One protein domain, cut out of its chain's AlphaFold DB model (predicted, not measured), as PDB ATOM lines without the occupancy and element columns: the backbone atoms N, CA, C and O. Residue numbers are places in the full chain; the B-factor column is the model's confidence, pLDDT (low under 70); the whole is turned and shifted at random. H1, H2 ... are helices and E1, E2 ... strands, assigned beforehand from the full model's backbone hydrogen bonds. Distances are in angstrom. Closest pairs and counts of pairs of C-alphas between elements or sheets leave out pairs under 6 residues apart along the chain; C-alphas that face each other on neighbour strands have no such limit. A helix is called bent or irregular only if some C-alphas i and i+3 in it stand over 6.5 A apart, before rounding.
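AT A GLANCE: This is residues 57 to 151 of the 431 residues of the protein "Pds5a protein" of Symbiodinium natans (UniProt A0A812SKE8). A long, strongly twisted sheet of three antiparallel strands, E2, E3 and E4, is the main slab, and the bent helix H2 runs off from the end of E4, grazing the sheet with residues 124 to 128 before it turns into its second arm. Helix H1 and the short strand E1 make a small separate unit, joined to the sheet by the long link of residues 73 to 84. The printed part has 95 residues with two named helices and four named strands, in the order H1 E1 E2 E3 E4 H2, and its class is mixed, helices and strands. The sheet's order is E2 - E3 - E4, a meander, each strand the antiparallel neighbour of the one before. The whole is loose, with a radius of gyration of the C-alphas of 16.1 A and spans of 43 by 34 by 28 A.

IN THESE COORDINATES: E2, residues 85 to 96, is 30.6 A long, begins at C-alpha 85 (-27.914, 15.565, 46.575) and bends by 62 degrees at residue 92. E3, residues 99 to 109, is 31.0 A long, and E4, residues 115 to 123, is 25.2 A. H2, residues 124 to 149, was assigned as one helix by its hydrogen bonds but is bent: C-alphas 138 and 141 are 9.2 A apart. Its arm H2a, residues 124 to 138, measures 19.7 A and is irregular, with C-alphas 130 and 133 7.0 A apart; its arm H2b, residues 141 to 149, measures 11.9 A and ends at C-alpha 149 (-47.900, 7.047, 61.314). H1, residues 59 to 65, is 10.2 A long and begins at C-alpha 59 (-16.420, 3.731, 49.048). E1, residues 70 to 72, is 5.6 A long.

HOW THE PARTS SIT: E3 is the inner strand. E2 and E3 form a hairpin, antiparallel at 159 degrees, with N 87 and O 107 2.9 A apart, within hydrogen-bond range. E3 and E4 form another at 161 degrees, with N 106 and O 118 at 2.8 A. H2a only grazes the sheet; its closest C-alphas to E3 are those of Leu 124 and Trp 101, 7.3 A apart. H2a and H2b are close but not clearly touching, with the C-alphas of Lys 136 and Tyr 144 closest at 6.5 A, at a steep tilt of 66 degrees, opposite ways. H1 is not on the sheet; its closest C-alpha pair with E1 is Val 60 and Ala 70, 5.5 A. E1 pairs with no named strand, but its residues 70 to 72 pair antiparallel with residues 75 to 76. Every O i to N i+4 pair is within hydrogen-bond range in H2b, against 2 of 3 in H1 and 9 of 11 in H2a.

THE WHOLE: The two C-alphas farthest apart, those of Thr 78 and Gly 98, are 46.2 A apart. The printed part has no cut, and the link from E1 to E2 is long. Mean pLDDT of the printed part is 79.1; residues 57, 68 to 69, 80 to 83 and 141 to 151 are under 70.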
ATOM      1  N   PRO A  57     -16.113  -1.888  47.233       61.16
ATOM      2  CA  PRO A  57     -14.811  -1.663  47.843       61.16
ATOM      3  C   PRO A  57     -14.351  -0.224  47.576       61.16
ATOM      4  O   PRO A  57     -14.579   0.315  46.492       61.16
ATOM      5  N   PHE A  58     -13.657   0.372  48.549       72.69
ATOM      6  CA  PHE A  58     -13.122   1.737  48.474       72.69
ATOM      7  C   PHE A  58     -14.208   2.826  48.312       72.69
ATOM      8  O   PHE A  58     -14.056   3.737  47.495       72.69
ATOM      9  N   VAL A  59     -15.298   2.762  49.099       75.12
ATOM     10  CA  VAL A  59     -16.420   3.731  49.048       75.12
ATOM     11  C   VAL A  59     -15.915   5.173  49.133       75.12
ATOM     12  O   VAL A  59     -16.308   6.021  48.330       75.12
ATOM     13  N   VAL A  60     -14.984   5.442  50.053       77.56
ATOM     14  CA  VAL A  60     -14.352   6.762  50.217       77.56
ATOM     15  C   VAL A  60     -13.660   7.250  48.936       77.56
ATOM     16  O   VAL A  60     -13.803   8.417  48.574       77.56
ATOM     17  N   ASP A  61     -12.920   6.391  48.230       77.25
ATOM     18  CA  ASP A  61     -12.198   6.780  47.008       77.25
ATOM     19  C   ASP A  61     -13.123   6.910  45.795       77.25
ATOM     20  O   ASP A  61     -12.933   7.806  44.969       77.25
ATOM     21  N   TYR A  62     -14.178   6.095  45.728       76.19
ATOM     22  CA  TYR A  62     -15.260   6.266  44.761       76.19
ATOM     23  C   TYR A  62     -15.956   7.628  44.938       76.19
ATOM     24  O   TYR A  62     -16.109   8.379  43.973       76.19
ATOM     25  N   LEU A  63     -16.302   8.004  46.177       76.94
ATOM     26  CA  LEU A  63     -16.965   9.275  46.493       76.94
ATOM     27  C   LEU A  63     -16.069  10.511  46.280       76.94
ATOM     28  O   LEU A  63     -16.569  11.547  45.837       76.94
ATOM     29  N   LYS A  64     -14.743  10.404  46.470       77.88
ATOM     30  CA  LYS A  64     -13.793  11.473  46.090       77.88
ATOM     31  C   LYS A  64     -13.915  11.861  44.611       77.88
ATOM     32  O   LYS A  64     -13.789  13.042  44.289       77.88
ATOM     33  N   GLY A  65     -14.214  10.905  43.724       73.88
ATOM     34  CA  GLY A  65     -14.451  11.162  42.296       73.88
ATOM     35  C   GLY A  65     -15.623  12.116  42.023       73.88
ATOM     36  O   GLY A  65     -15.581  12.892  41.070       73.88
ATOM     37  N   PHE A  66     -16.620  12.136  42.910       71.31
ATOM     38  CA  PHE A  66     -17.778  13.036  42.867       71.31
ATOM     39  C   PHE A  66     -17.578  14.296  43.732       71.31
ATOM     40  O   PHE A  66     -18.543  14.953  44.121       71.31
ATOM     41  N   GLN A  67     -16.320  14.644  44.045       71.94
ATOM     42  CA  GLN A  67     -15.929  15.791  44.883       71.94
ATOM     43  C   GLN A  67     -16.549  15.755  46.295       71.94
ATOM     44  O   GLN A  67     -16.668  16.785  46.962       71.94
ATOM     45  N   SER A  68     -16.955  14.568  46.751       64.75
ATOM     46  CA  SER A  68     -17.665  14.365  48.011       64.75
ATOM     47  C   SER A  68     -16.693  13.913  49.094       64.75
ATOM     48  O   SER A  68     -15.856  13.040  48.870       64.75
ATOM     49  N   ALA A  69     -16.804  14.494  50.285       68.38
ATOM     50  CA  ALA A  69     -15.893  14.202  51.384       68.38
ATOM     51  C   ALA A  69     -16.530  13.232  52.389       68.38
ATOM     52  O   ALA A  69     -17.091  13.643  53.409       68.38
ATOM     53  N   ALA A  70     -16.422  11.936  52.095       75.88
ATOM     54  CA  ALA A  70     -16.557  10.881  53.096       75.88
ATOM     55  C   ALA A  70     -15.297  10.835  53.982       75.88
ATOM     56  O   ALA A  70     -14.183  11.024  53.490       75.88
ATOM     57  N   ALA A  71     -15.473  10.619  55.285       76.94
ATOM     58  CA  ALA A  71     -14.384  10.498  56.257       76.94
ATOM     59  C   ALA A  71     -13.884   9.048  56.364       76.94
ATOM     60  O   ALA A  71     -12.683   8.806  56.475       76.94
ATOM     61  N   ASN A  72     -14.814   8.096  56.317       79.56
ATOM     62  CA  ASN A  72     -14.597   6.653  56.221       79.56
ATOM     63  C   ASN A  72     -15.836   6.018  55.545       79.56
ATOM     64  O   ASN A  72     -16.731   6.745  55.113       79.56
ATOM     65  N   ASP A  73     -15.899   4.689  55.443       74.00
ATOM     66  CA  ASP A  73     -17.009   3.993  54.768       74.00
ATOM     67  C   ASP A  73     -18.365   4.092  55.519       74.00
ATOM     68  O   ASP A  73     -19.405   3.780  54.941       74.00
ATOM     69  N   GLU A  74     -18.378   4.559  56.776       76.69
ATOM     70  CA  GLU A  74     -19.573   4.696  57.631       76.69
ATOM     71  C   GLU A  74     -19.998   6.162  57.878       76.69
ATOM     72  O   GLU A  74     -21.098   6.413  58.377       76.69
ATOM     73  N   ALA A  75     -19.147   7.149  57.563       75.88
ATOM     74  CA  ALA A  75     -19.334   8.540  57.980       75.88
ATOM     75  C   ALA A  75     -18.904   9.577  56.931       75.88
ATOM     76  O   ALA A  75     -17.811   9.529  56.364       75.88
ATOM     77  N   TRP A  76     -19.738  10.606  56.760       79.19
ATOM     78  CA  TRP A  76     -19.382  11.844  56.062       79.19
ATOM     79  C   TRP A  76     -18.424  12.707  56.899       79.19
ATOM     80  O   TRP A  76     -18.405  12.623  58.127       79.19
ATOM     81  N   THR A  77     -17.646  13.571  56.243       77.00
ATOM     82  CA  THR A  77     -16.929  14.651  56.944       77.00
ATOM     83  C   THR A  77     -17.896  15.731  57.447       77.00
ATOM     84  O   THR A  77     -19.061  15.792  57.055       77.00
ATOM     85  N   THR A  78     -17.394  16.610  58.314       74.00
ATOM     86  CA  THR A  78     -18.126  17.761  58.865       74.00
ATOM     87  C   THR A  78     -18.331  18.910  57.872       74.00
ATOM     88  O   THR A  78     -19.021  19.870  58.205       74.00
ATOM     89  N   ASP A  79     -17.751  18.845  56.669       71.50
ATOM     90  CA  ASP A  79     -17.945  19.859  55.632       71.50
ATOM     91  C   ASP A  79     -19.224  19.564  54.832       71.50
ATOM     92  O   ASP A  79     -19.215  18.879  53.804       71.50
ATOM     93  N   GLU A  80     -20.350  20.074  55.333       66.19
ATOM     94  CA  GLU A  80     -21.673  19.841  54.745       66.19
ATOM     95  C   GLU A  80     -21.795  20.394  53.314       66.19
ATOM     96  O   GLU A  80     -22.573  19.859  52.523       66.19
ATOM     97  N   SER A  81     -20.949  21.365  52.932       64.31
ATOM     98  CA  SER A  81     -20.867  21.906  51.565       64.31
ATOM     99  C   SER A  81     -20.363  20.897  50.522       64.31
ATOM    100  O   SER A  81     -20.330  21.203  49.330       64.31
ATOM    101  N   ARG A  82     -19.970  19.688  50.956       65.56
ATOM    102  CA  ARG A  82     -19.513  18.590  50.088       65.56
ATOM    103  C   ARG A  82     -20.485  17.410  50.000       65.56
ATOM    104  O   ARG A  82     -20.116  16.376  49.434       65.56
ATOM    105  N   ARG A  83     -21.703  17.525  50.545       68.25
ATOM    106  CA  ARG A  83     -22.727  16.465  50.482       68.25
ATOM    107  C   ARG A  83     -23.350  16.346  49.091       68.25
ATOM    108  O   ARG A  83     -23.715  17.333  48.467       68.25
ATOM    109  N   LEU A  84     -23.536  15.111  48.636       75.75
ATOM    110  CA  LEU A  84     -24.264  14.822  47.402       75.75
ATOM    111  C   LEU A  84     -25.774  14.968  47.611       75.75
ATOM    112  O   LEU A  84     -26.322  14.372  48.537       75.75
ATOM    113  N   GLN A  85     -26.458  15.671  46.704       81.25
ATOM    114  CA  GLN A  85     -27.914  15.565  46.575       81.25
ATOM    115  C   GLN A  85     -28.232  14.501  45.522       81.25
ATOM    116  O   GLN A  85     -27.905  14.676  44.345       81.25
ATOM    117  N   LEU A  86     -28.852  13.401  45.949       83.69
ATOM    118  CA  LEU A  86     -29.286  12.305  45.086       83.69
ATOM    119  C   LEU A  86     -30.805  12.150  45.187       83.69
ATOM    120  O   LEU A  86     -31.327  11.679  46.196       83.69
ATOM    121  N   ASN A  87     -31.505  12.547  44.128       87.62
ATOM    122  CA  ASN A  87     -32.952  12.429  44.001       87.62
ATOM    123  C   ASN A  87     -33.303  11.196  43.155       87.62
ATOM    124  O   ASN A  87     -32.619  10.889  42.173       87.62
ATOM    125  N   PHE A  88     -34.404  10.531  43.507       88.75
ATOM    126  CA  PHE A  88     -34.982   9.427  42.744       88.75
ATOM    127  C   PHE A  88     -36.445   9.742  42.427       88.75
ATOM    128  O   PHE A  88     -37.202  10.128  43.314       88.75
ATOM    129  N   GLU A  89     -36.853   9.544  41.180       89.75
ATOM    130  CA  GLU A  89     -38.233   9.710  40.721       89.75
ATOM    131  C   GLU A  89     -38.682   8.450  39.974       89.75
ATOM    132  O   GLU A  89     -37.923   7.882  39.190       89.75
ATOM    133  N   LEU A  90     -39.910   7.985  40.206       90.62
ATOM    134  CA  LEU A  90     -40.483   6.879  39.440       90.62
ATOM    135  C   LEU A  90     -41.182   7.440  38.198       90.62
ATOM    136  O   LEU A  90     -42.303   7.925  38.308       90.62
ATOM    137  N   ALA A  91     -40.535   7.358  37.033       87.75
ATOM    138  CA  ALA A  91     -41.119   7.871  35.794       87.75
ATOM    139  C   ALA A  91     -42.186   6.929  35.218       87.75
ATOM    140  O   ALA A  91     -43.295   7.358  34.914       87.75
ATOM    141  N   GLU A  92     -41.867   5.640  35.077       90.12
ATOM    142  CA  GLU A  92     -42.784   4.638  34.521       90.12
ATOM    143  C   GLU A  92     -42.416   3.209  34.960       90.12
ATOM    144  O   GLU A  92     -41.473   2.991  35.727       90.12
ATOM    145  N   HIS A  93     -43.167   2.217  34.479       92.44
ATOM    146  CA  HIS A  93     -42.850   0.802  34.652       92.44
ATOM    147  C   HIS A  93     -43.120   0.014  33.365       92.44
ATOM    148  O   HIS A  93     -44.013   0.359  32.595       92.44
ATOM    149  N   VAL A  94     -42.355  -1.056  33.154       92.62
ATOM    150  CA  VAL A  94     -42.440  -1.944  31.983       92.62
ATOM    151  C   VAL A  94     -42.459  -3.408  32.423       92.62
ATOM    152  O   VAL A  94     -41.977  -3.737  33.509       92.62
ATOM    153  N   GLU A  95     -42.993  -4.300  31.591       95.25
ATOM    154  CA  GLU A  95     -42.939  -5.747  31.823       95.25
ATOM    155  C   GLU A  95     -41.987  -6.412  30.825       95.25
ATOM    156  O   GLU A  95     -42.239  -6.424  29.623       95.25
ATOM    157  N   GLU A  96     -40.885  -6.968  31.329       93.38
ATOM    158  CA  GLU A  96     -39.822  -7.594  30.532       93.38
ATOM    159  C   GLU A  96     -39.415  -8.914  31.203       93.38
ATOM    160  O   GLU A  96     -39.243  -8.965  32.426       93.38
ATOM    161  N   VAL A  97     -39.281  -9.993  30.422       92.44
ATOM    162  CA  VAL A  97     -38.942 -11.356  30.900       92.44
ATOM    163  C   VAL A  97     -39.864 -11.839  32.039       92.44
ATOM    164  O   VAL A  97     -39.443 -12.412  33.043       92.44
ATOM    165  N   GLY A  98     -41.166 -11.553  31.920       90.25
ATOM    166  CA  GLY A  98     -42.168 -11.922  32.928       90.25
ATOM    167  C   GLY A  98     -41.992 -11.221  34.283       90.25
ATOM    168  O   GLY A  98     -42.412 -11.753  35.318       90.25
ATOM    169  N   HIS A  99     -41.330 -10.062  34.314       91.69
ATOM    170  CA  HIS A  99     -41.088  -9.271  35.517       91.69
ATOM    171  C   HIS A  99     -41.460  -7.803  35.304       91.69
ATOM    172  O   HIS A  99     -41.104  -7.209  34.292       91.69
ATOM    173  N   THR A 100     -42.106  -7.195  36.299       93.75
ATOM    174  CA  THR A 100     -42.326  -5.746  36.342       93.75
ATOM    175  C   THR A 100     -41.038  -5.029  36.763       93.75
ATOM    176  O   THR A 100     -40.466  -5.312  37.827       93.75
ATOM    177  N   TRP A 101     -40.593  -4.091  35.933       94.69
ATOM    178  CA  TRP A 101     -39.429  -3.234  36.137       94.69
ATOM    179  C   TRP A 101     -39.870  -1.784  36.278       94.69
ATOM    180  O   TRP A 101     -40.627  -1.276  35.459       94.69
ATOM    181  N   TYR A 102     -39.363  -1.111  37.301       94.12
ATOM    182  CA  TYR A 102     -39.620   0.292  37.586       94.12
ATOM    183  C   TYR A 102     -38.480   1.118  36.992       94.12
ATOM    184  O   TYR A 102     -37.309   0.867  37.299       94.12
ATOM    185  N   LEU A 103     -38.807   2.074  36.124       93.25
ATOM    186  CA  LEU A 103     -37.833   2.954  35.484       93.25
ATOM    187  C   LEU A 103     -37.613   4.168  36.387       93.25
ATOM    188  O   LEU A 103     -38.257   5.210  36.252       93.25
ATOM    189  N   VAL A 104     -36.724   3.993  37.365       93.50
ATOM    190  CA  VAL A 104     -36.368   5.047  38.316       93.50
ATOM    191  C   VAL A 104     -35.429   6.030  37.626       93.50
ATOM    192  O   VAL A 104     -34.338   5.648  37.211       93.50
ATOM    193  N   GLN A 105     -35.829   7.290  37.497       93.81
ATOM    194  CA  GLN A 105     -34.930   8.368  37.109       93.81
ATOM    195  C   GLN A 105     -34.112   8.782  38.329       93.81
ATOM    196  O   GLN A 105     -34.653   9.198  39.354       93.81
ATOM    197  N   CYS A 106     -32.799   8.656  38.218       91.00
ATOM    198  CA  CYS A 106     -31.837   9.064  39.226       91.00
ATOM    199  C   CYS A 106     -31.235  10.407  38.815       91.00
ATOM    200  O   CYS A 106     -30.835  10.580  37.661       91.00
ATOM    201  N   LYS A 107     -31.128  11.344  39.757       89.56
ATOM    202  CA  LYS A 107     -30.560  12.675  39.526       89.56
ATOM    203  C   LYS A 107     -29.579  13.025  40.637       89.56
ATOM    204  O   LYS A 107     -29.976  13.189  41.786       89.56
ATOM    205  N   LEU A 108     -28.306  13.151  40.281       86.81
ATOM    206  CA  LEU A 108     -27.210  13.491  41.185       86.81
ATOM    207  C   LEU A 108     -26.747  14.922  40.913       86.81
ATOM    208  O   LEU A 108     -26.297  15.218  39.805       86.81
ATOM    209  N   ARG A 109     -26.805  15.799  41.917       83.69
ATOM    210  CA  ARG A 109     -26.151  17.116  41.878       83.69
ATOM    211  C   ARG A 109     -24.837  17.073  42.650       83.69
ATOM    212  O   ARG A 109     -24.780  16.543  43.760       83.69
ATOM    213  N   LEU A 110     -23.805  17.670  42.062       81.88
ATOM    214  CA  LEU A 110     -22.513  17.919  42.691       81.88
ATOM    215  C   LEU A 110     -22.398  19.381  43.137       81.88
ATOM    216  O   LEU A 110     -23.011  20.281  42.562       81.88
ATOM    217  N   ASN A 111     -21.518  19.617  44.106       74.25
ATOM    218  CA  ASN A 111     -21.294  20.924  44.736       74.25
ATOM    219  C   ASN A 111     -20.735  21.983  43.764       74.25
ATOM    220  O   ASN A 111     -20.907  23.178  43.972       74.25
ATOM    221  N   ASN A 112     -20.119  21.554  42.654       78.19
ATOM    222  CA  ASN A 112     -19.687  22.426  41.557       78.19
ATOM    223  C   ASN A 112     -20.817  22.784  40.559       78.19
ATOM    224  O   ASN A 112     -20.532  23.242  39.454       78.19
ATOM    225  N   GLY A 113     -22.082  22.504  40.895       79.50
ATOM    226  CA  GLY A 113     -23.256  22.736  40.046       79.50
ATOM    227  C   GLY A 113     -23.496  21.680  38.956       79.50
ATOM    228  O   GLY A 113     -24.539  21.709  38.301       79.50
ATOM    229  N   SER A 114     -22.580  20.722  38.761       84.38
ATOM    230  CA  SER A 114     -22.766  19.648  37.772       84.38
ATOM    231  C   SER A 114     -23.946  18.763  38.170       84.38
ATOM    232  O   SER A 114     -24.019  18.296  39.304       84.38
ATOM    233  N   THR A 115     -24.858  18.507  37.233       87.06
ATOM    234  CA  THR A 115     -26.002  17.609  37.440       87.06
ATOM    235  C   THR A 115     -25.927  16.447  36.459       87.06
ATOM    236  O   THR A 115     -25.826  16.662  35.254       87.06
ATOM    237  N   PHE A 116     -26.007  15.226  36.979       85.69
ATOM    238  CA  PHE A 116     -26.083  13.988  36.209       85.69
ATOM    239  C   PHE A 116     -27.486  13.406  36.354       85.69
ATOM    240  O   PHE A 116     -28.010  13.348  37.465       85.69
ATOM    241  N   THR A 117     -28.071  12.942  35.253       88.94
ATOM    242  CA  THR A 117     -29.378  12.274  35.244       88.94
ATOM    243  C   THR A 117     -29.270  10.991  34.433       88.94
ATOM    244  O   THR A 117     -28.718  11.016  33.333       88.94
ATOM    245  N   TRP A 118     -29.775   9.879  34.962       90.25
ATOM    246  CA  TRP A 118     -29.800   8.587  34.273       90.25
ATOM    247  C   TRP A 118     -30.995   7.752  34.732       90.25
ATOM    248  O   TRP A 118     -31.449   7.876  35.867       90.25
ATOM    249  N   THR A 119     -31.482   6.865  33.869       91.94
ATOM    250  CA  THR A 119     -32.525   5.904  34.237       91.94
ATOM    251  C   THR A 119     -31.886   4.643  34.815       91.94
ATOM    252  O   THR A 119     -30.911   4.122  34.278       91.94
ATOM    253  N   ALA A 120     -32.440   4.125  35.906       92.81
ATOM    254  CA  ALA A 120     -32.032   2.891  36.557       92.81
ATOM    255  C   ALA A 120     -33.224   1.915  36.601       92.81
ATOM    256  O   ALA A 120     -33.994   1.929  37.565       92.81
ATOM    257  N   PRO A 121     -33.394   1.042  35.588       94.44
ATOM    258  CA  PRO A 121     -34.433   0.017  35.606       94.44
ATOM    259  C   PRO A 121     -34.188  -0.960  36.759       94.44
ATOM    260  O   PRO A 121     -33.115  -1.568  36.839       94.44
ATOM    261  N   ARG A 122     -35.144  -1.105  37.681       93.56
ATOM    262  CA  ARG A 122     -35.017  -1.980  38.863       93.56
ATOM    263  C   ARG A 122     -36.318  -2.721  39.151       93.56
ATOM    264  O   ARG A 122     -37.402  -2.160  39.042       93.56
ATOM    265  N   ARG A 123     -36.229  -3.984  39.570       93.75
ATOM    266  CA  ARG A 123     -37.385  -4.757  40.064       93.75
ATOM    267  C   ARG A 123     -37.748  -4.295  41.478       93.75
ATOM    268  O   ARG A 123     -36.872  -3.856  42.222       93.75
ATOM    269  N   LEU A 124     -38.990  -4.510  41.923       90.12
ATOM    270  CA  LEU A 124     -39.370  -4.225  43.319       90.12
ATOM    271  C   LEU A 124     -38.454  -4.950  44.325       90.12
ATOM    272  O   LEU A 124     -38.053  -4.367  45.324       90.12
ATOM    273  N   ALA A 125     -38.056  -6.194  44.038       88.69
ATOM    274  CA  ALA A 125     -37.109  -6.944  44.869       88.69
ATOM    275  C   ALA A 125     -35.726  -6.266  44.983       88.69
ATOM    276  O   ALA A 125     -35.106  -6.328  46.042       88.69
ATOM    277  N   HIS A 126     -35.271  -5.588  43.923       90.62
ATOM    278  CA  HIS A 126     -34.008  -4.842  43.898       90.62
ATOM    279  C   HIS A 126     -34.090  -3.585  44.767       90.62
ATOM    280  O   HIS A 126     -33.236  -3.374  45.622       90.62
ATOM    281  N   LEU A 127     -35.151  -2.788  44.584       88.75
ATOM    282  CA  LEU A 127     -35.408  -1.571  45.366       88.75
ATOM    283  C   LEU A 127     -35.618  -1.879  46.855       88.75
ATOM    284  O   LEU A 127     -35.238  -1.090  47.717       88.75
ATOM    285  N   ARG A 128     -36.183  -3.052  47.169       87.69
ATOM    286  CA  ARG A 128     -36.274  -3.542  48.545       87.69
ATOM    287  C   ARG A 128     -34.905  -3.882  49.124       87.69
ATOM    288  O   ARG A 128     -34.465  -3.206  50.049       87.69
ATOM    289  N   ALA A 129     -34.204  -4.849  48.535       84.81
ATOM    290  CA  ALA A 129     -32.969  -5.380  49.107       84.81
ATOM    291  C   ALA A 129     -31.788  -4.389  49.118       84.81
ATOM    292  O   ALA A 129     -30.925  -4.510  49.984       84.81
ATOM    293  N   GLY A 130     -31.736  -3.446  48.167       80.88
ATOM    294  CA  GLY A 130     -30.634  -2.487  48.013       80.88
ATOM    295  C   GLY A 130     -30.917  -1.054  48.481       80.88
ATOM    296  O   GLY A 130     -30.016  -0.227  48.407       80.88
ATOM    297  N   MET A 131     -32.138  -0.729  48.929       82.56
ATOM    298  CA  MET A 131     -32.477   0.628  49.395       82.56
ATOM    299  C   MET A 131     -33.453   0.616  50.575       82.56
ATOM    300  O   MET A 131     -33.091   1.055  51.662       82.56
ATOM    301  N   TYR A 132     -34.671   0.096  50.398       82.81
ATOM    302  CA  TYR A 132     -35.706   0.183  51.439       82.81
ATOM    303  C   TYR A 132     -35.369  -0.638  52.694       82.81
ATOM    304  O   TYR A 132     -35.480  -0.117  53.801       82.81
ATOM    305  N   ASP A 133     -34.977  -1.909  52.544       83.44
ATOM    306  CA  ASP A 133     -34.724  -2.775  53.701       83.44
ATOM    307  C   ASP A 133     -33.495  -2.268  54.511       83.44
ATOM    308  O   ASP A 133     -33.637  -2.140  55.727       83.44
ATOM    309  N   PRO A 134     -32.358  -1.848  53.894       82.38
ATOM    310  CA  PRO A 134     -31.248  -1.202  54.613       82.38
ATOM    311  C   PRO A 134     -31.598   0.138  55.278       82.38
ATOM    312  O   PRO A 134     -31.202   0.373  56.416       82.38
ATOM    313  N   VAL A 135     -32.354   1.024  54.611       80.31
ATOM    314  CA  VAL A 135     -32.769   2.307  55.215       80.31
ATOM    315  C   VAL A 135     -33.701   2.070  56.405       80.31
ATOM    316  O   VAL A 135     -33.546   2.728  57.433       80.31
ATOM    317  N   LYS A 136     -34.617   1.092  56.327       81.56
ATOM    318  CA  LYS A 136     -35.442   0.706  57.481       81.56
ATOM    319  C   LYS A 136     -34.590   0.135  58.624       81.56
ATOM    320  O   LYS A 136     -34.860   0.447  59.779       81.56
ATOM    321  N   GLU A 137     -33.581  -0.682  58.326       81.25
ATOM    322  CA  GLU A 137     -32.677  -1.251  59.339       81.25
ATOM    323  C   GLU A 137     -31.859  -0.161  60.060       81.25
ATOM    324  O   GLU A 137     -31.709  -0.224  61.278       81.25
ATOM    325  N   LEU A 138     -31.418   0.879  59.340       78.19
ATOM    326  CA  LEU A 138     -30.687   2.025  59.901       78.19
ATOM    327  C   LEU A 138     -31.562   3.000  60.709       78.19
ATOM    328  O   LEU A 138     -31.059   3.615  61.648       78.19
ATOM    329  N   LEU A 139     -32.843   3.153  60.356       77.19
ATOM    330  CA  LEU A 139     -33.806   3.962  61.119       77.19
ATOM    331  C   LEU A 139     -34.347   3.225  62.357       77.19
ATOM    332  O   LEU A 139     -34.724   3.860  63.334       77.19
ATOM    333  N   GLY A 140     -34.388   1.891  62.340       75.94
ATOM    334  CA  GLY A 140     -35.004   1.102  63.408       75.94
ATOM    335  C   GLY A 140     -36.538   1.155  63.391       75.94
ATOM    336  O   GLY A 140     -37.158   1.842  62.582       75.94
ATOM    337  N   GLU A 141     -37.185   0.368  64.257       62.28
ATOM    338  CA  GLU A 141     -38.644   0.191  64.175       62.28
ATOM    339  C   GLU A 141     -39.454   1.355  64.768       62.28
ATOM    340  O   GLU A 141     -40.507   1.663  64.220       62.28
ATOM    341  N   GLU A 142     -38.975   2.031  65.819       58.78
ATOM    342  CA  GLU A 142     -39.703   3.136  66.475       58.78
ATOM    343  C   GLU A 142     -39.733   4.415  65.608       58.78
ATOM    344  O   GLU A 142     -40.800   4.997  65.383       58.78
ATOM    345  N   ASP A 143     -38.587   4.811  65.043       60.47
ATOM    346  CA  ASP A 143     -38.490   5.996  64.179       60.47
ATOM    347  C   ASP A 143     -39.113   5.736  62.792       60.47
ATOM    348  O   ASP A 143     -39.790   6.604  62.242       60.47
ATOM    349  N   TYR A 144     -38.994   4.516  62.241       55.69
ATOM    350  CA  TYR A 144     -39.709   4.154  61.009       55.69
ATOM    351  C   TYR A 144     -41.236   4.121  61.215       55.69
ATOM    352  O   TYR A 144     -41.981   4.573  60.343       55.69
ATOM    353  N   ALA A 145     -41.721   3.581  62.342       57.91
ATOM    354  CA  ALA A 145     -43.154   3.537  62.635       57.91
ATOM    355  C   ALA A 145     -43.727   4.955  62.724       57.91
ATOM    356  O   ALA A 145     -44.627   5.286  61.952       57.91
ATOM    357  N   SER A 146     -43.146   5.815  63.564       55.78
ATOM    358  CA  SER A 146     -43.611   7.197  63.748       55.78
ATOM    359  C   SER A 146     -43.565   8.029  62.456       55.78
ATOM    360  O   SER A 146     -44.554   8.693  62.136       55.78
ATOM    361  N   ALA A 147     -42.506   7.909  61.644       53.81
ATOM    362  CA  ALA A 147     -42.427   8.551  60.325       53.81
ATOM    363  C   ALA A 147     -43.494   8.050  59.323       53.81
ATOM    364  O   ALA A 147     -43.858   8.766  58.388       53.81
ATOM    365  N   SER A 148     -44.018   6.831  59.505       45.81
ATOM    366  CA  SER A 148     -45.137   6.305  58.709       45.81
ATOM    367  C   SER A 148     -46.517   6.668  59.281       45.81
ATOM    368  O   SER A 148     -47.447   6.932  58.517       45.81
ATOM    369  N   GLU A 149     -46.648   6.748  60.607       39.16
ATOM    370  CA  GLU A 149     -47.900   7.047  61.314       39.16
ATOM    371  C   GLU A 149     -48.283   8.530  61.244       39.16
ATOM    372  O   GLU A 149     -49.474   8.832  61.127       39.16
ATOM    373  N   GLN A 150     -47.310   9.452  61.198       44.91
ATOM    374  CA  GLN A 150     -47.561  10.886  60.973       44.91
ATOM    375  C   GLN A 150     -48.352  11.160  59.681       44.91
ATOM    376  O   GLN A 150     -49.071  12.150  59.603       44.91
ATOM    377  N   LYS A 151     -48.289  10.259  58.689       40.97
ATOM    378  CA  LYS A 151     -49.055  10.357  57.435       40.97
ATOM    379  C   LYS A 151     -50.500   9.834  57.522       40.97
ATOM    380  O   LYS A 151     -51.196   9.824  56.511       40.97
TER     381      LYS A 151